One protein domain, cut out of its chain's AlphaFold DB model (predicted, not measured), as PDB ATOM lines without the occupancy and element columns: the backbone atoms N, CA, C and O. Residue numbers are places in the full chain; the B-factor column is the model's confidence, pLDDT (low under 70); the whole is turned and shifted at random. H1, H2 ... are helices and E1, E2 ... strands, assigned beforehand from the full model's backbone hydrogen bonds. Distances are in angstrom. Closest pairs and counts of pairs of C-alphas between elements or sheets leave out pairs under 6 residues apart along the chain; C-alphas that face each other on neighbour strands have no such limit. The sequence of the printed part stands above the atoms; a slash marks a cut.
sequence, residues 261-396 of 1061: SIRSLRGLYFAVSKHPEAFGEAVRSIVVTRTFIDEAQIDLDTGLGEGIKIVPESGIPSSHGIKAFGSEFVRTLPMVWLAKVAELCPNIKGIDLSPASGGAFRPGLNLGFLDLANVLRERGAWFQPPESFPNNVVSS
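This is residues 261 to 396 of the 1061 residues of the protein "F-box domain-containing protein" of Catenaria anguillulae PL171 (UniProt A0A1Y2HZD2). Three helices, H1, H4 and H6, are side by side in a row with H4 in the middle, and a small sheet of three short parallel strands stands along one side of the row, its other face bare. The helices only graze the sheet; H2 sits at one end of the body, and at the opposite end a long loop, residues 289 to 318, swings out before H3. The printed part has 136 residues, under half of them in named elements, in the order H1 H2 E1 H3 H4 E2 H5 H6 E3 H7; the sheet's order is E1 E2 E3 and the class is mostly helix. It is compact, with a radius of gyration of the C-alphas of 14.3 A and spans of 41 by 30 by 29 A.

H1, residues 262 to 274, begins at C-alpha 262 (115.986, 117.876, 92.256) and is 18.8 A long. H2 is residues 276 to 280, E1 residues 285 to 288, and H3 residues 319 to 325. H4, residues 334 to 344, is 15.7 A long and begins at C-alpha 334 (115.500, 118.474, 86.103). E2 is residues 350 to 352 and H5 residues 363 to 366. H6, residues 369 to 379, is 15.5 A long. E3 is residues 382 to 384; H7, residues 391 to 394, ends at C-alpha 394 (120.695, 109.305, 72.363).

H4 is the hub. It touches H1 at a shallow tilt of 15 degrees, the same way, closest at the C-alphas of Tyr 269 and Val 341, 5.4 A. It touches H6 at 27 degrees, shallow, the same way, closest at C-alphas 339 and 372, 4.2 A, and H5 at C-alphas 335 and 366, 6.2 A. H1 and H2 touch only at the corner, C-alphas 272 and 279 being 5.3 A apart. H3 is close to but not clearly touching H4, C-alphas 319 and 336 being 6.4 A apart. H7 touches no helix. N 352 and O 286 are 2.9 A apart between E1 and E2, and N 384 and O 351 are 2.9 A apart between E2 and E3, within hydrogen-bond range. E1, H3 H4, E2 and E2, H5 H6, E3 are strand-helix-strand units, parallel neighbour strands with helices between, with right-handed crossovers. Every O i to N i+4 pair is within range in H1, H2 and H4; H6 has 6 of 7, H3 1 of 3 beside 3 of 4 O i to N i+3 pairs, and H5 and H7 are too short for one.

The C-alphas farthest apart, of Ala 278 and Val 311, are 41.8 A apart. The printed part has no cut, and the link E1 to H3 is long. The model's pLDDT is under 70 at residues 299 to 310, 312, 359 to 360 and 390 to 396.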
ATOM      1  N   SER A 261     118.984 114.921  94.858       93.00
ATOM      2  CA  SER A 261     117.575 115.322  94.686       93.00
ATOM      3  C   SER A 261     117.442 116.485  93.694       93.00
ATOM      4  O   SER A 261     118.363 117.305  93.581       93.00
ATOM      5  N   ILE A 262     116.275 116.673  93.069       90.50
ATOM      6  CA  ILE A 262     115.986 117.876  92.256       90.50
ATOM      7  C   ILE A 262     116.059 119.142  93.131       90.50
ATOM      8  O   ILE A 262     116.534 120.197  92.697       90.50
ATOM      9  N   ARG A 263     115.679 119.033  94.411       90.81
ATOM     10  CA  ARG A 263     115.842 120.117  95.396       90.81
ATOM     11  C   ARG A 263     117.321 120.487  95.602       90.81
ATOM     12  O   ARG A 263     117.633 121.677  95.678       90.81
ATOM     13  N   SER A 264     118.246 119.520  95.595       92.69
ATOM     14  CA  SER A 264     119.688 119.802  95.684       92.69
ATOM     15  C   SER A 264     120.272 120.476  94.436       92.69
ATOM     16  O   SER A 264     121.190 121.278  94.591       92.69
ATOM     17  N   LEU A 265     119.704 120.291  93.231       93.88
ATOM     18  CA  LEU A 265     120.103 121.093  92.057       93.88
ATOM     19  C   LEU A 265     119.811 122.581  92.252       93.88
ATOM     20  O   LEU A 265     120.637 123.416  91.888       93.88
ATOM     21  N   ARG A 266     118.666 122.925  92.859       92.69
ATOM     22  CA  ARG A 266     118.361 124.324  93.204       92.69
ATOM     23  C   ARG A 266     119.394 124.866  94.200       92.69
ATOM     24  O   ARG A 266     119.894 125.972  94.017       92.69
ATOM     25  N   GLY A 267     119.763 124.069  95.208       93.38
ATOM     26  CA  GLY A 267     120.831 124.397  96.160       93.38
ATOM     27  C   GLY A 267     122.193 124.626  95.490       93.38
ATOM     28  O   GLY A 267     122.826 125.652  95.733       93.38
ATOM     29  N   LEU A 268     122.603 123.723  94.594       94.69
ATOM     30  CA  LEU A 268     123.832 123.827  93.801       94.69
ATOM     31  C   LEU A 268     123.827 125.086  92.919       94.69
ATOM     32  O   LEU A 268     124.794 125.845  92.932       94.69
ATOM     33  N   TYR A 269     122.718 125.368  92.227       96.44
ATOM     34  CA  TYR A 269     122.540 126.595  91.445       96.44
ATOM     35  C   TYR A 269     122.702 127.857  92.306       96.44
ATOM     36  O   TYR A 269     123.408 128.783  91.905       96.44
ATOM     37  N   PHE A 270     122.096 127.912  93.498       95.69
ATOM     38  CA  PHE A 270     122.242 129.057  94.405       95.69
ATOM     39  C   PHE A 270     123.653 129.183  95.002       95.69
ATOM     40  O   PHE A 270     124.132 130.302  95.179       95.69
ATOM     41  N   ALA A 271     124.346 128.074  95.275       93.25
ATOM     42  CA  ALA A 271     125.743 128.102  95.705       93.25
ATOM     43  C   ALA A 271     126.661 128.651  94.599       93.25
ATOM     44  O   ALA A 271     127.412 129.601  94.838       93.25
ATOM     45  N   VAL A 272     126.555 128.107  93.382       95.19
ATOM     46  CA  VAL A 272     127.366 128.507  92.223       95.19
ATOM     47  C   VAL A 272     127.077 129.952  91.811       95.19
ATOM     48  O   VAL A 272     128.010 130.737  91.698       95.19
ATOM     49  N   SER A 273     125.811 130.351  91.649       96.19
ATOM     50  CA  SER A 273     125.459 131.728  91.248       96.19
ATOM     51  C   SER A 273     125.892 132.794  92.260       96.19
ATOM     52  O   SER A 273     126.195 133.921  91.871       96.19
ATOM     53  N   LYS A 274     125.968 132.452  93.552       95.69
ATOM     54  CA  LYS A 274     126.456 133.353  94.605       95.69
ATOM     55  C   LYS A 274     127.988 133.458  94.642       95.69
ATOM     56  O   LYS A 274     128.512 134.485  95.072       95.69
ATOM     57  N   HIS A 275     128.698 132.413  94.216       93.75
ATOM     58  CA  HIS A 275     130.161 132.323  94.265       93.75
ATOM     59  C   HIS A 275     130.741 131.640  93.001       93.75
ATOM     60  O   HIS A 275     131.341 130.563  93.107       93.75
ATOM     61  N   PRO A 276     130.590 132.242  91.803       94.69
ATOM     62  CA  PRO A 276     130.930 131.587  90.533       94.69
ATOM     63  C   PRO A 276     132.428 131.284  90.398       94.69
ATOM     64  O   PRO A 276     132.786 130.184  89.990       94.69
ATOM     65  N   GLU A 277     133.297 132.195  90.842       92.94
ATOM     66  CA  GLU A 277     134.759 132.006  90.875       92.94
ATOM     67  C   GLU A 277     135.179 130.816  91.762       92.94
ATOM     68  O   GLU A 277     136.134 130.112  91.456       92.94
ATOM     69  N   ALA A 278     134.468 130.565  92.868       88.50
ATOM     70  CA  ALA A 278     134.859 129.553  93.854       88.50
ATOM     71  C   ALA A 278     134.243 128.167  93.602       88.50
ATOM     72  O   ALA A 278     134.859 127.157  93.939       88.50
ATOM     73  N   PHE A 279     133.029 128.108  93.040       91.25
ATOM     74  CA  PHE A 279     132.315 126.849  92.791       91.25
ATOM     75  C   PHE A 279     132.074 126.581  91.301       91.25
ATOM     76  O   PHE A 279     132.268 125.452  90.860       91.25
ATOM     77  N   GLY A 280     131.725 127.591  90.500       92.25
ATOM     78  CA  GLY A 280     131.509 127.432  89.054       92.25
ATOM     79  C   GLY A 280     132.783 127.054  88.290       92.25
ATOM     80  O   GLY A 280     132.731 126.273  87.338       92.25
ATOM     81  N   GLU A 281     133.945 127.536  88.734       94.19
ATOM     82  CA  GLU A 281     135.233 127.072  88.206       94.19
ATOM     83  C   GLU A 281     135.644 125.684  88.724       94.19
ATOM     84  O   GLU A 281     136.386 124.980  88.034       94.19
ATOM     85  N   ALA A 282     135.170 125.276  89.906       94.38
ATOM     86  CA  ALA A 282     135.516 123.992  90.514       94.38
ATOM     87  C   ALA A 282     134.746 122.817  89.888       94.38
ATOM     88  O   ALA A 282     135.341 121.766  89.658       94.38
ATOM     89  N   VAL A 283     133.453 122.990  89.579       97.06
ATOM     90  CA  VAL A 283     132.591 121.918  89.047       97.06
ATOM     91  C   VAL A 283     133.105 121.401  87.698       97.06
ATOM     92  O   VAL A 283     133.042 122.091  86.678       97.06
ATOM     93  N   ARG A 284     133.589 120.150  87.687       97.12
ATOM     94  CA  ARG A 284     134.028 119.424  86.483       97.12
ATOM     95  C   ARG A 284     133.009 118.402  86.011       97.12
ATOM     96  O   ARG A 284     132.857 118.247  84.803       97.12
ATOM     97  N   SER A 285     132.276 117.759  86.908       97.44
ATOM     98  CA  SER A 285     131.048 117.061  86.537       97.44
ATOM     99  C   SER A 285     129.970 117.181  87.601       97.44
ATOM    100  O   SER A 285     130.248 117.441  88.772       97.44
ATOM    101  N   ILE A 286     128.731 116.984  87.162       97.81
ATOM    102  CA  ILE A 286     127.578 116.757  88.029       97.81
ATOM    103  C   ILE A 286     127.266 115.264  87.952       97.81
ATOM    104  O   ILE A 286     127.138 114.736  86.851       97.81
ATOM    105  N   VAL A 287     127.163 114.594  89.096       96.44
ATOM    106  CA  VAL A 287     126.826 113.165  89.179       96.44
ATOM    107  C   VAL A 287     125.609 113.028  90.076       96.44
ATOM    108  O   VAL A 287     125.648 113.428  91.240       96.44
ATOM    109  N   VAL A 288     124.508 112.506  89.552       95.44
ATOM    110  CA  VAL A 288     123.300 112.305  90.361       95.44
ATOM    111  C   VAL A 288     123.380 111.004  91.168       95.44
ATOM    112  O   VAL A 288     124.177 110.123  90.854       95.44
ATOM    113  N   THR A 289     122.581 110.866  92.224       93.81
ATOM    114  CA  THR A 289     122.434 109.596  92.964       93.81
ATOM    115  C   THR A 289     121.220 108.797  92.478       93.81
ATOM    116  O   THR A 289     120.374 109.319  91.753       93.81
ATOM    117  N   ARG A 290     121.079 107.553  92.960       90.69
ATOM    118  CA  ARG A 290     119.853 106.742  92.809       90.69
ATOM    119  C   ARG A 290     118.587 107.477  93.274       90.69
ATOM    120  O   ARG A 290     117.564 107.395  92.616       90.69
ATOM    121  N   THR A 291     118.686 108.264  94.349       89.50
ATOM    122  CA  THR A 291     117.583 109.045  94.949       89.50
ATOM    123  C   THR A 291     117.309 110.393  94.266       89.50
ATOM    124  O   THR A 291     116.551 111.208  94.789       89.50
ATOM    125  N   PHE A 292     117.986 110.704  93.155       91.12
ATOM    126  CA  PHE A 292     117.912 112.029  92.531       91.12
ATOM    127  C   PHE A 292     116.511 112.392  92.038       91.12
ATOM    128  O   PHE A 292     116.089 113.546  92.163       91.12
ATOM    129  N   ILE A 293     115.818 111.397  91.495       86.19
ATOM    130  CA  ILE A 293     114.386 111.427  91.255       86.19
ATOM    131  C   ILE A 293     113.766 110.521  92.307       86.19
ATOM    132  O   ILE A 293     114.110 109.350  92.418       86.19
ATOM    133  N   ASP A 294     112.873 111.112  93.079       81.62
ATOM    134  CA  ASP A 294     111.966 110.454  94.005       81.62
ATOM    135  C   ASP A 294     110.604 111.082  93.694       81.62
ATOM    136  O   ASP A 294     110.521 112.298  93.465       81.62
ATOM    137  N   GLU A 295     109.567 110.259  93.546       73.12
ATOM    138  CA  GLU A 295     108.299 110.719  92.975       73.12
ATOM    139  C   GLU A 295     107.617 111.764  93.877       73.12
ATOM    140  O   GLU A 295     107.014 112.693  93.357       73.12
ATOM    141  N   ALA A 296     107.874 111.773  95.194       75.50
ATOM    142  CA  ALA A 296     107.394 112.815  96.111       75.50
ATOM    143  C   ALA A 296     108.137 114.172  95.984       75.50
ATOM    144  O   ALA A 296     107.815 115.149  96.674       75.50
ATOM    145  N   GLN A 297     109.156 114.276  95.120       70.75
ATOM    146  CA  GLN A 297     109.818 115.545  94.780       70.75
ATOM    147  C   GLN A 297     109.298 116.185  93.496       70.75
ATOM    148  O   GLN A 297     109.529 117.385  93.297       70.75
ATOM    149  N   ILE A 298     108.658 115.404  92.628       70.00
ATOM    150  CA  ILE A 298     108.092 115.870  91.370       70.00
ATOM    151  C   ILE A 298     106.587 115.914  91.559       70.00
ATOM    152  O   ILE A 298     105.957 114.897  91.792       70.00
ATOM    153  N   ASP A 299     106.016 117.103  91.430       64.50
ATOM    154  CA  ASP A 299     104.577 117.347  91.527       64.50
ATOM    155  C   ASP A 299     103.869 116.806  90.261       64.50
ATOM    156  O   ASP A 299     103.430 117.567  89.396       64.50
ATOM    157  N   LEU A 300     103.914 115.480  90.056       56.34
ATOM    158  CA  LEU A 300     103.457 114.793  88.839       56.34
ATOM    159  C   LEU A 300     101.946 114.931  88.638       56.34
ATOM    160  O   LEU A 300     101.500 114.984  87.486       56.34
ATOM    161  N   ASP A 301     101.215 115.087  89.741       49.38
ATOM    162  CA  ASP A 301      99.780 115.364  89.842       49.38
ATOM    163  C   ASP A 301      99.381 116.647  89.093       49.38
ATOM    164  O   ASP A 301      98.258 116.765  88.607       49.38
ATOM    165  N   THR A 302     100.324 117.571  88.850       54.09
ATOM    166  CA  THR A 302     100.133 118.719  87.934       54.09
ATOM    167  C   THR A 302     100.085 118.334  86.439       54.09
ATOM    168  O   THR A 302     100.349 119.158  85.561       54.09
ATOM    169  N   GLY A 303      99.727 117.083  86.121       52.91
ATOM    170  CA  GLY A 303      99.506 116.563  84.764       52.91
ATOM    171  C   GLY A 303     100.764 116.065  84.040       52.91
ATOM    172  O   GLY A 303     100.718 115.779  82.840       52.91
ATOM    173  N   LEU A 304     101.895 115.957  84.741       55.78
ATOM    174  CA  LEU A 304     103.192 115.585  84.163       55.78
ATOM    175  C   LEU A 304     103.385 114.072  84.002       55.78
ATOM    176  O   LEU A 304     104.095 113.658  83.085       55.78
ATOM    177  N   GLY A 305     102.786 113.266  84.885       54.12
ATOM    178  CA  GLY A 305     103.046 111.823  84.976       54.12
ATOM    179  C   GLY A 305     102.659 111.017  83.732       54.12
ATOM    180  O   GLY A 305     103.352 110.053  83.407       54.12
ATOM    181  N   GLU A 306     101.596 111.437  83.036       55.56
ATOM    182  CA  GLU A 306     100.940 110.651  81.974       55.56
ATOM    183  C   GLU A 306     100.547 111.467  80.729       55.56
ATOM    184  O   GLU A 306     100.515 110.941  79.612       55.56
ATOM    185  N   GLY A 307     100.260 112.766  80.892       57.69
ATOM    186  CA  GLY A 307      99.737 113.610  79.814       57.69
ATOM    187  C   GLY A 307     100.743 113.894  78.693       57.69
ATOM    188  O   GLY A 307     100.362 114.023  77.527       57.69
ATOM    189  N   ILE A 308     102.042 113.964  79.009       67.19
ATOM    190  CA  ILE A 308     103.084 114.343  78.040       67.19
ATOM    191  C   ILE A 308     103.622 113.113  77.303       67.19
ATOM    192  O   ILE A 308     104.726 112.617  77.543       67.19
ATOM    193  N   LYS A 309     102.829 112.648  76.336       65.62
ATOM    194  CA  LYS A 309     103.210 111.593  75.390       65.62
ATOM    195  C   LYS A 309     104.229 112.137  74.383       65.62
ATOM    196  O   LYS A 309     103.864 112.766  73.391       65.62
ATOM    197  N   ILE A 310     105.520 111.899  74.635       66.81
ATOM    198  CA  ILE A 310     106.588 112.203  73.670       66.81
ATOM    199  C   ILE A 310     106.456 111.247  72.482       66.81
ATOM    200  O   ILE A 310     106.781 110.065  72.578       66.81
ATOM    201  N   VAL A 311     105.983 111.771  71.352       74.69
ATOM    202  CA  VAL A 311     105.905 111.027  70.091       74.69
ATOM    203  C   VAL A 311     107.333 110.716  69.609       74.69
ATOM    204  O   VAL A 311     108.170 111.627  69.615       74.69
ATOM    205  N   PRO A 312     107.650 109.480  69.178       69.62
ATOM    206  CA  PRO A 312     108.931 109.171  68.543       69.62
ATOM    207  C   PRO A 312     109.249 110.129  67.386       69.62
ATOM    208  O   PRO A 312     108.348 110.652  66.737       69.62
ATOM    209  N   GLU A 313     110.535 110.392  67.155       73.19
ATOM    210  CA  GLU A 313     111.043 111.377  66.178       73.19
ATOM    211  C   GLU A 313     110.651 112.854  66.428       73.19
ATOM    212  O   GLU A 313     111.214 113.741  65.783       73.19
ATOM    213  N   SER A 314     109.775 113.168  67.394       74.12
ATOM    214  CA  SER A 314     109.505 114.560  67.776       74.12
ATOM    215  C   SER A 314     110.730 115.216  68.433       74.12
ATOM    216  O   SER A 314     111.454 114.608  69.226       74.12
ATOM    217  N   GLY A 315     110.992 116.479  68.087       79.88
ATOM    218  CA  GLY A 315     112.091 117.240  68.677       79.88
ATOM    219  C   GLY A 315     111.780 117.630  70.121       79.88
ATOM    220  O   GLY A 315     110.759 118.265  70.377       79.88
ATOM    221  N   ILE A 316     112.680 117.306  71.057       84.50
ATOM    222  CA  ILE A 316     112.552 117.737  72.457       84.50
ATOM    223  C   ILE A 316     112.509 119.274  72.506       84.50
ATOM    224  O   ILE A 316     113.448 119.919  72.028       84.50
ATOM    225  N   PRO A 317     111.471 119.883  73.106       85.50
ATOM    226  CA  PRO A 317     111.381 121.330  73.200       85.50
ATOM    227  C   PRO A 317     112.438 121.896  74.159       85.50
ATOM    228  O   PRO A 317     112.747 121.324  75.211       85.50
ATOM    229  N   SER A 318     112.969 123.066  73.804       90.31
ATOM    230  CA  SER A 318     113.774 123.894  74.703       90.31
ATOM    231  C   SER A 318     112.929 124.442  75.854       90.31
ATOM    232  O   SER A 318     111.705 124.575  75.748       90.31
ATOM    233  N   SER A 319     113.584 124.864  76.936       88.56
ATOM    234  CA  SER A 319     112.939 125.555  78.060       88.56
ATOM    235  C   SER A 319     112.184 126.817  77.628       88.56
ATOM    236  O   SER A 319     111.275 127.249  78.330       88.56
ATOM    237  N   HIS A 320     112.511 127.404  76.467       89.88
ATOM    238  CA  HIS A 320     111.729 128.489  75.883       89.88
ATOM    239  C   HIS A 320     110.349 128.015  75.408       89.88
ATOM    240  O   HIS A 320     109.356 128.633  75.778       89.88
ATOM    241  N   GLY A 321     110.268 126.916  74.647       86.56
ATOM    242  CA  GLY A 321     108.982 126.341  74.230       86.56
ATOM    243  C   GLY A 321     108.151 125.857  75.421       86.56
ATOM    244  O   GLY A 321     106.939 126.045  75.462       86.56
ATOM    245  N   ILE A 322     108.817 125.320  76.447       88.56
ATOM    246  CA  ILE A 322     108.161 124.788  77.648       88.56
ATOM    247  C   ILE A 322     107.551 125.892  78.537       88.56
ATOM    248  O   ILE A 322     106.630 125.614  79.300       88.56
ATOM    249  N   LYS A 323     107.962 127.165  78.409       88.38
ATOM    250  CA  LYS A 323     107.330 128.287  79.145       88.38
ATOM    251  C   LYS A 323     105.838 128.460  78.848       88.38
ATOM    252  O   LYS A 323     105.155 129.079  79.658       88.38
ATOM    253  N   ALA A 324     105.328 127.893  77.751       86.00
ATOM    254  CA  ALA A 324     103.893 127.822  77.476       86.00
ATOM    255  C   ALA A 324     103.104 127.057  78.564       86.00
ATOM    256  O   ALA A 324     101.952 127.390  78.814       86.00
ATOM    257  N   PHE A 325     103.737 126.102  79.258       81.19
ATOM    258  CA  PHE A 325     103.162 125.361  80.393       81.19
ATOM    259  C   PHE A 325     103.347 126.078  81.750       81.19
ATOM    260  O   PHE A 325     103.062 125.515  82.802       81.19
ATOM    261  N   GLY A 326     103.829 127.327  81.749       87.94
ATOM    262  CA  GLY A 326     103.972 128.160  82.944       87.94
ATOM    263  C   GLY A 326     105.394 128.237  83.516       87.94
ATOM    264  O   GLY A 326     106.271 127.407  83.270       87.94
ATOM    265  N   SER A 327     105.645 129.283  84.308       85.31
ATOM    266  CA  SER A 327     106.965 129.566  84.889       85.31
ATOM    267  C   SER A 327     107.363 128.622  86.022       85.31
ATOM    268  O   SER A 327     108.555 128.360  86.185       85.31
ATOM    269  N   GLU A 328     106.399 128.123  86.800       83.81
ATOM    270  CA  GLU A 328     106.655 127.190  87.906       83.81
ATOM    271  C   GLU A 328     106.935 125.769  87.396       83.81
ATOM    272  O   GLU A 328     107.867 125.124  87.871       83.81
ATOM    273  N   PHE A 329     106.251 125.342  86.331       84.25
ATOM    274  CA  PHE A 329     106.540 124.108  85.591       84.25
ATOM    275  C   PHE A 329     107.996 124.078  85.084       84.25
ATOM    276  O   PHE A 329     108.758 123.146  85.329       84.25
ATOM    277  N   VAL A 330     108.471 125.181  84.492       86.56
ATOM    278  CA  VAL A 330     109.883 125.351  84.075       86.56
ATOM    279  C   VAL A 330     110.872 125.377  85.268       86.56
ATOM    280  O   VAL A 330     112.092 125.371  85.075       86.56
ATOM    281  N   ARG A 331     110.386 125.380  86.520       83.94
ATOM    282  CA  ARG A 331     111.187 125.212  87.745       83.94
ATOM    283  C   ARG A 331     111.077 123.814  88.373       83.94
ATOM    284  O   ARG A 331     111.847 123.568  89.304       83.94
ATOM    285  N   THR A 332     110.209 122.902  87.938       86.44
ATOM    286  CA  THR A 332     110.216 121.503  88.429       86.44
ATOM    287  C   THR A 332     111.159 120.616  87.609       86.44
ATOM    288  O   THR A 332     111.856 119.782  88.178       86.44
ATOM    289  N   LEU A 333     111.265 120.856  86.299       90.62
ATOM    290  CA  LEU A 333     112.007 120.001  85.364       90.62
ATOM    291  C   LEU A 333     113.524 119.893  85.650       90.62
ATOM    292  O   LEU A 333     114.213 120.922  85.697       90.62
ATOM    293  N   PRO A 334     114.094 118.672  85.748       93.56
ATOM    294  CA  PRO A 334     115.500 118.474  86.103       93.56
ATOM    295  C   PRO A 334     116.469 118.945  85.011       93.56
ATOM    296  O   PRO A 334     117.463 119.599  85.330       93.56
ATOM    297  N   MET A 335     116.175 118.703  83.725       95.00
ATOM    298  CA  MET A 335     117.057 119.129  82.623       95.00
ATOM    299  C   MET A 335     117.214 120.649  82.538       95.00
ATOM    300  O   MET A 335     118.303 121.137  82.243       95.00
ATOM    301  N   VAL A 336     116.168 121.408  82.873       94.75
ATOM    302  CA  VAL A 336     116.226 122.876  82.916       94.75
ATOM    303  C   VAL A 336     117.145 123.369  84.043       94.75
ATOM    304  O   VAL A 336     117.825 124.382  83.882       94.75
ATOM    305  N   TRP A 337     117.210 122.670  85.181       95.88
ATOM    306  CA  TRP A 337     118.169 122.997  86.243       95.88
ATOM    307  C   TRP A 337     119.591 122.565  85.906       95.88
ATOM    308  O   TRP A 337     120.515 123.339  86.142       95.88
ATOM    309  N   LEU A 338     119.776 121.385  85.310       97.06
ATOM    310  CA  LEU A 338     121.088 120.928  84.846       97.06
ATOM    311  C   LEU A 338     121.663 121.876  83.784       97.06
ATOM    312  O   LEU A 338     122.832 122.235  83.887       97.06
ATOM    313  N   ALA A 339     120.843 122.363  82.843       97.12
ATOM    314  CA  ALA A 339     121.235 123.402  81.888       97.12
ATOM    315  C   ALA A 339     121.716 124.679  82.601       97.12
ATOM    316  O   ALA A 339     122.842 125.111  82.376       97.12
ATOM    317  N   LYS A 340     120.923 125.230  83.530       96.62
ATOM    318  CA  LYS A 340     121.264 126.451  84.291       96.62
ATOM    319  C   LYS A 340     122.510 126.310  85.172       96.62
ATOM    320  O   LYS A 340     123.273 127.262  85.319       96.62
ATOM    321  N   VAL A 341     122.723 125.151  85.798       97.31
ATOM    322  CA  VAL A 341     123.953 124.898  86.568       97.31
ATOM    323  C   VAL A 341     125.139 124.764  85.615       97.31
ATOM    324  O   VAL A 341     126.179 125.369  85.871       97.31
ATOM    325  N   ALA A 342     124.982 124.047  84.497       97.44
ATOM    326  CA  ALA A 342     126.016 123.941  83.477       97.44
ATOM    327  C   ALA A 342     126.395 125.325  82.926       97.44
ATOM    328  O   ALA A 342     127.577 125.645  82.928       97.44
ATOM    329  N   GLU A 343     125.433 126.182  82.556       97.50
ATOM    330  CA  GLU A 343     125.661 127.568  82.109       97.50
ATOM    331  C   GLU A 343     126.643 128.306  83.034       97.50
ATOM    332  O   GLU A 343     127.662 128.810  82.556       97.50
ATOM    333  N   LEU A 344     126.392 128.270  84.349       97.31
ATOM    334  CA  LEU A 344     127.196 128.931  85.383       97.31
ATOM    335  C   LEU A 344     128.526 128.239  85.735       97.31
ATOM    336  O   LEU A 344     129.361 128.856  86.395       97.31
ATOM    337  N   CYS A 345     128.733 126.980  85.340       97.69
ATOM    338  CA  CYS A 345     129.946 126.208  85.635       97.69
ATOM    339  C   CYS A 345     130.852 126.111  84.391       97.69
ATOM    340  O   CYS A 345     130.861 125.057  83.747       97.69
ATOM    341  N   PRO A 346     131.605 127.166  83.996       96.94
ATOM    342  CA  PRO A 346     132.354 127.219  82.726       96.94
ATOM    343  C   PRO A 346     133.291 126.023  82.508       96.94
ATOM    344  O   PRO A 346     133.560 125.635  81.375       96.94
ATOM    345  N   ASN A 347     133.753 125.425  83.604       96.88
ATOM    346  CA  ASN A 347     134.717 124.337  83.644       96.88
ATOM    347  C   ASN A 347     134.110 122.917  83.547       96.88
ATOM    348  O   ASN A 347     134.881 121.948  83.573       96.88
ATOM    349  N   ILE A 348     132.782 122.789  83.414       97.69
ATOM    350  CA  ILE A 348     132.067 121.506  83.339       97.69
ATOM    351  C   ILE A 348     132.458 120.691  82.093       97.69
ATOM    352  O   ILE A 348     132.479 121.191  80.970       97.69
ATOM    353  N   LYS A 349     132.763 119.410  82.314       97.62
ATOM    354  CA  LYS A 349     133.177 118.409  81.320       97.62
ATOM    355  C   LYS A 349     132.200 117.241  81.183       97.62
ATOM    356  O   LYS A 349     132.313 116.499  80.214       97.62
ATOM    357  N   GLY A 350     131.274 117.059  82.125       96.94
ATOM    358  CA  GLY A 350     130.348 115.930  82.117       96.94
ATOM    359  C   GLY A 350     129.115 116.132  82.989       96.94
ATOM    360  O   GLY A 350     129.181 116.816  84.011       96.94
ATOM    361  N   ILE A 351     128.008 115.496  82.612       97.88
ATOM    362  CA  ILE A 351     126.874 115.236  83.505       97.88
ATOM    363  C   ILE A 351     126.544 113.751  83.435       97.88
ATOM    364  O   ILE A 351     126.355 113.213  82.344       97.88
ATOM    365  N   ASP A 352     126.475 113.115  84.600       96.81
ATOM    366  CA  ASP A 352     126.155 111.704  84.757       96.81
ATOM    367  C   ASP A 352     124.797 111.520  85.432       96.81
ATOM    368  O   ASP A 352     124.579 111.957  86.568       96.81
ATOM    369  N   LEU A 353     123.898 110.875  84.695       95.31
ATOM    370  CA  LEU A 353     122.574 110.464  85.130       95.31
ATOM    371  C   LEU A 353     122.432 108.940  85.236       95.31
ATOM    372  O   LEU A 353     121.376 108.485  85.668       95.31
ATOM    373  N   SER A 354     123.463 108.159  84.883       93.69
ATOM    374  CA  SER A 354     123.402 106.692  84.945       93.69
ATOM    375  C   SER A 354     122.968 106.137  86.309       93.69
ATOM    376  O   SER A 354     122.184 105.191  86.304       93.69
ATOM    377  N   PRO A 355     123.320 106.733  87.473       92.19
ATOM    378  CA  PRO A 355     122.868 106.209  88.760       92.19
ATOM    379  C   PRO A 355     121.365 106.365  89.024       92.19
ATOM    380  O   PRO A 355     120.865 105.713  89.931       92.19
ATOM    381  N   ALA A 356     120.640 107.204  88.276       89.50
ATOM    382  CA  ALA A 356     119.195 107.422  88.425       89.50
ATOM    383  C   ALA A 356     118.350 106.446  87.576       89.50
ATOM    384  O   ALA A 356     117.289 106.813  87.071       89.50
ATOM    385  N   SER A 357     118.823 105.212  87.383       76.69
ATOM    386  CA  SER A 357     118.217 104.220  86.485       76.69
ATOM    387  C   SER A 357     117.028 103.429  87.044       76.69
ATOM    388  O   SER A 357     116.442 102.635  86.310       76.69
ATOM    389  N   GLY A 358     116.626 103.655  88.300       75.38
ATOM    390  CA  GLY A 358     115.550 102.926  88.992       75.38
ATOM    391  C   GLY A 358     114.125 103.227  88.502       75.38
ATOM    392  O   GLY A 358     113.282 103.616  89.301       75.38
ATOM    393  N   GLY A 359     113.859 103.108  87.198       66.31
ATOM    394  CA  GLY A 359     112.539 103.233  86.560       66.31
ATOM    395  C   GLY A 359     111.972 104.656  86.474       66.31
ATOM    396  O   GLY A 359     111.495 105.062  85.417       66.31
ATOM    397  N   ALA A 360     112.090 105.452  87.540       69.88
ATOM    398  CA  ALA A 360     111.401 106.732  87.726       69.88
ATOM    399  C   ALA A 360     111.794 107.865  86.748       69.88
ATOM    400  O   ALA A 360     111.196 108.944  86.777       69.88
ATOM    401  N   PHE A 361     112.763 107.661  85.842       80.81
ATOM    402  CA  PHE A 361     113.080 108.639  84.794       80.81
ATOM    403  C   PHE A 361     112.028 108.633  83.663       80.81
ATOM    404  O   PHE A 361     112.285 108.207  82.536       80.81
ATOM    405  N   ARG A 362     110.818 109.124  83.961       83.50
ATOM    406  CA  ARG A 362     109.705 109.225  83.000       83.50
ATOM    407  C   ARG A 362     110.063 110.164  81.825       83.50
ATOM    408  O   ARG A 362     110.742 111.173  82.043       83.50
ATOM    409  N   PRO A 363     109.571 109.934  80.586       81.44
ATOM    410  CA  PRO A 363     109.966 110.718  79.407       81.44
ATOM    411  C   PRO A 363     109.787 112.240  79.529       81.44
ATOM    412  O   PRO A 363     110.604 112.986  78.988       81.44
ATOM    413  N   GLY A 364     108.779 112.714  80.272       82.12
ATOM    414  CA  GLY A 364     108.553 114.143  80.537       82.12
ATOM    415  C   GLY A 364     109.715 114.850  81.252       82.12
ATOM    416  O   GLY A 364     109.880 116.061  81.115       82.12
ATOM    417  N   LEU A 365     110.598 114.118  81.936       86.06
ATOM    418  CA  LEU A 365     111.773 114.694  82.599       86.06
ATOM    419  C   LEU A 365     112.884 115.104  81.617       86.06
ATOM    420  O   LEU A 365     113.783 115.855  81.993       86.06
ATOM    421  N   ASN A 366     112.779 114.701  80.344       88.00
ATOM    422  CA  ASN A 366     113.651 115.147  79.252       88.00
ATOM    423  C   ASN A 366     113.362 116.580  78.778       88.00
ATOM    424  O   ASN A 366     114.146 117.147  78.013       88.00
ATOM    425  N   LEU A 367     112.243 117.179  79.190       90.31
ATOM    426  CA  LEU A 367     111.850 118.524  78.779       90.31
ATOM    427  C   LEU A 367     112.920 119.555  79.191       90.31
ATOM    428  O   LEU A 367     113.236 119.727  80.368       90.31
ATOM    429  N   GLY A 368     113.499 120.241  78.198       90.81
ATOM    430  CA  GLY A 368     114.623 121.167  78.368       90.81
ATOM    431  C   GLY A 368     116.006 120.564  78.088       90.81
ATOM    432  O   GLY A 368     116.986 121.306  78.084       90.81
ATOM    433  N   PHE A 369     116.112 119.261  77.786       94.69
ATOM    434  CA  PHE A 369     117.389 118.610  77.451       94.69
ATOM    435  C   PHE A 369     118.116 119.278  76.274       94.69
ATOM    436  O   PHE A 369     119.343 119.325  76.266       94.69
ATOM    437  N   LEU A 370     117.386 119.852  75.310       93.81
ATOM    438  CA  LEU A 370     117.980 120.556  74.168       93.81
ATOM    439  C   LEU A 370     118.905 121.711  74.597       93.81
ATOM    440  O   LEU A 370     119.965 121.892  74.000       93.81
ATOM    441  N   ASP A 371     118.543 122.453  75.646       95.44
ATOM    442  CA  ASP A 371     119.352 123.572  76.141       95.44
ATOM    443  C   ASP A 371     120.627 123.053  76.819       95.44
ATOM    444  O   ASP A 371     121.728 123.511  76.511       95.44
ATOM    445  N   LEU A 372     120.500 122.014  77.654       96.38
ATOM    446  CA  LEU A 372     121.649 121.337  78.257       96.38
ATOM    447  C   LEU A 372     122.596 120.765  77.187       96.38
ATOM    448  O   LEU A 372     123.806 120.977  77.249       96.38
ATOM    449  N   ALA A 373     122.053 120.081  76.181       95.38
ATOM    450  CA  ALA A 373     122.821 119.503  75.086       95.38
ATOM    451  C   ALA A 373     123.556 120.570  74.257       95.38
ATOM    452  O   ALA A 373     124.617 120.282  73.707       95.38
ATOM    453  N   ASN A 374     123.039 121.802  74.178       95.94
ATOM    454  CA  ASN A 374     123.750 122.924  73.566       95.94
ATOM    455  C   ASN A 374     124.939 123.370  74.432       95.94
ATOM    456  O   ASN A 374     126.062 123.389  73.931       95.94
ATOM    457  N   VAL A 375     124.724 123.613  75.731       96.62
ATOM    458  CA  VAL A 375     125.780 124.026  76.678       96.62
ATOM    459  C   VAL A 375     126.913 122.994  76.763       96.62
ATOM    460  O   VAL A 375     128.089 123.361  76.761       96.62
ATOM    461  N   LEU A 376     126.586 121.697  76.792       96.44
ATOM    462  CA  LEU A 376     127.591 120.630  76.802       96.44
ATOM    463  C   LEU A 376     128.332 120.531  75.456       96.44
ATOM    464  O   LEU A 376     129.556 120.386  75.442       96.44
ATOM    465  N   ARG A 377     127.631 120.690  74.320       95.19
ATOM    466  CA  ARG A 377     128.241 120.670  72.976       95.19
ATOM    467  C   ARG A 377     129.220 121.819  72.755       95.19
ATOM    468  O   ARG A 377     130.274 121.595  72.167       95.19
ATOM    469  N   GLU A 378     128.896 123.019  73.226       96.00
ATOM    470  CA  GLU A 378     129.776 124.195  73.136       96.00
ATOM    471  C   GLU A 378     131.087 124.018  73.915       96.00
ATOM    472  O   GLU A 378     132.098 124.618  73.561       96.00
ATOM    473  N   ARG A 379     131.085 123.160  74.942       95.69
ATOM    474  CA  ARG A 379     132.225 122.925  75.842       95.69
ATOM    475  C   ARG A 379     132.969 121.617  75.566       95.69
ATOM    476  O   ARG A 379     133.962 121.332  76.230       95.69
ATOM    477  N   GLY A 380     132.504 120.815  74.602       95.75
ATOM    478  CA  GLY A 380     133.036 119.472  74.344       95.75
ATOM    479  C   GLY A 380     132.833 118.501  75.514       95.75
ATOM    480  O   GLY A 380     133.610 117.561  75.668       95.75
ATOM    481  N   ALA A 381     131.829 118.758  76.353       96.69
ATOM    482  CA  ALA A 381     131.489 117.952  77.517       96.69
ATOM    483  C   ALA A 381     130.656 116.717  77.128       96.69
ATOM    484  O   ALA A 381     130.010 116.702  76.082       96.69
ATOM    485  N   TRP A 382     130.645 115.693  77.982       95.94
ATOM    486  CA  TRP A 382     129.835 114.484  77.800       95.94
ATOM    487  C   TRP A 382     128.518 114.524  78.589       95.94
ATOM    488  O   TRP A 382     128.349 115.295  79.535       95.94
ATOM    489  N   PHE A 383     127.579 113.667  78.195       96.06
ATOM    490  CA  PHE A 383     126.320 113.425  78.893       96.06
ATOM    491  C   PHE A 383     126.082 111.919  78.944       96.06
ATOM    492  O   PHE A 383     125.961 111.295  77.890       96.06
ATOM    493  N   GLN A 384     126.026 111.352  80.146       95.19
ATOM    494  CA  GLN A 384     125.683 109.951  80.359       95.19
ATOM    495  C   GLN A 384     124.213 109.881  80.817       95.19
ATOM    496  O   GLN A 384     123.901 110.416  81.883       95.19
ATOM    497  N   PRO A 385     123.298 109.286  80.029       92.94
ATOM    498  CA  PRO A 385     121.888 109.159  80.398       92.94
ATOM    499  C   PRO A 385     121.655 108.099  81.500       92.94
ATOM    500  O   PRO A 385     122.520 107.245  81.706       92.94
ATOM    501  N   PRO A 386     120.488 108.111  82.181       90.62
ATOM    502  CA  PRO A 386     120.002 106.957  82.941       90.62
ATOM    503  C   PRO A 386     119.679 105.790  81.997       90.62
ATOM    504  O   PRO A 386     119.409 105.993  80.814       90.62
ATOM    505  N   GLU A 387     119.659 104.564  82.512       83.38
ATOM    506  CA  GLU A 387     119.439 103.360  81.688       83.38
ATOM    507  C   GLU A 387     118.020 103.303  81.084       83.38
ATOM    508  O   GLU A 387     117.841 102.769  79.994       83.38
ATOM    509  N   SER A 388     117.028 103.928  81.733       79.50
ATOM    510  CA  SER A 388     115.648 104.062  81.239       79.50
ATOM    511  C   SER A 388     115.411 105.270  80.312       79.50
ATOM    512  O   SER A 388     114.270 105.569  79.951       79.50
ATOM    513  N   PHE A 389     116.459 106.001  79.916       77.12
ATOM    514  CA  PHE A 389     116.329 107.141  79.005       77.12
ATOM    515  C   PHE A 389     115.901 106.661  77.609       77.12
ATOM    516  O   PHE A 389     116.510 105.735  77.075       77.12
ATOM    517  N   PRO A 390     114.913 107.295  76.950       68.94
ATOM    518  CA  PRO A 390     114.444 106.834  75.647       68.94
ATOM    519  C   PRO A 390     115.566 106.889  74.596       68.94
ATOM    520  O   PRO A 390     115.965 107.968  74.146       68.94
ATOM    521  N   ASN A 391     116.037 105.711  74.166       56.25
ATOM    522  CA  ASN A 391     117.183 105.506  73.264       56.25
ATOM    523  C   ASN A 391     117.124 106.343  71.967       56.25
ATOM    524  O   ASN A 391     118.152 106.788  71.443       56.25
ATOM    525  N   ASN A 392     115.911 106.658  71.503       53.50
ATOM    526  CA  ASN A 392     115.623 107.565  70.387       53.50
ATOM    527  C   ASN A 392     116.313 108.940  70.512       53.50
ATOM    528  O   ASN A 392     116.724 109.519  69.508       53.50
ATOM    529  N   VAL A 393     116.477 109.456  71.735       51.88
ATOM    530  CA  VAL A 393     117.133 110.745  72.006       51.88
ATOM    531  C   VAL A 393     118.650 110.629  71.857       51.88
ATOM    532  O   VAL A 393     119.279 111.480  71.223       51.88
ATOM    533  N   VAL A 394     119.242 109.554  72.385       50.50
ATOM    534  CA  VAL A 394     120.695 109.305  72.363       50.50
ATOM    535  C   VAL A 394     121.209 109.118  70.930       50.50
ATOM    536  O   VAL A 394     122.297 109.583  70.584       50.50
ATOM    537  N   SER A 395     120.373 108.537  70.061       41.94
ATOM    538  CA  SER A 395     120.612 108.363  68.620       41.94
ATOM    539  C   SER A 395     120.960 109.668  67.871       41.94
ATOM    540  O   SER A 395     121.654 109.643  66.852       41.94
ATOM    541  N   SER A 396     120.579 110.843  68.396       36.91
ATOM    542  CA  SER A 396     120.816 112.165  67.781       36.91
ATOM    543  C   SER A 396     122.271 112.699  67.874       36.91
ATOM    544  O   SER A 396     122.508 113.902  67.978       36.91
TER     545      SER A 396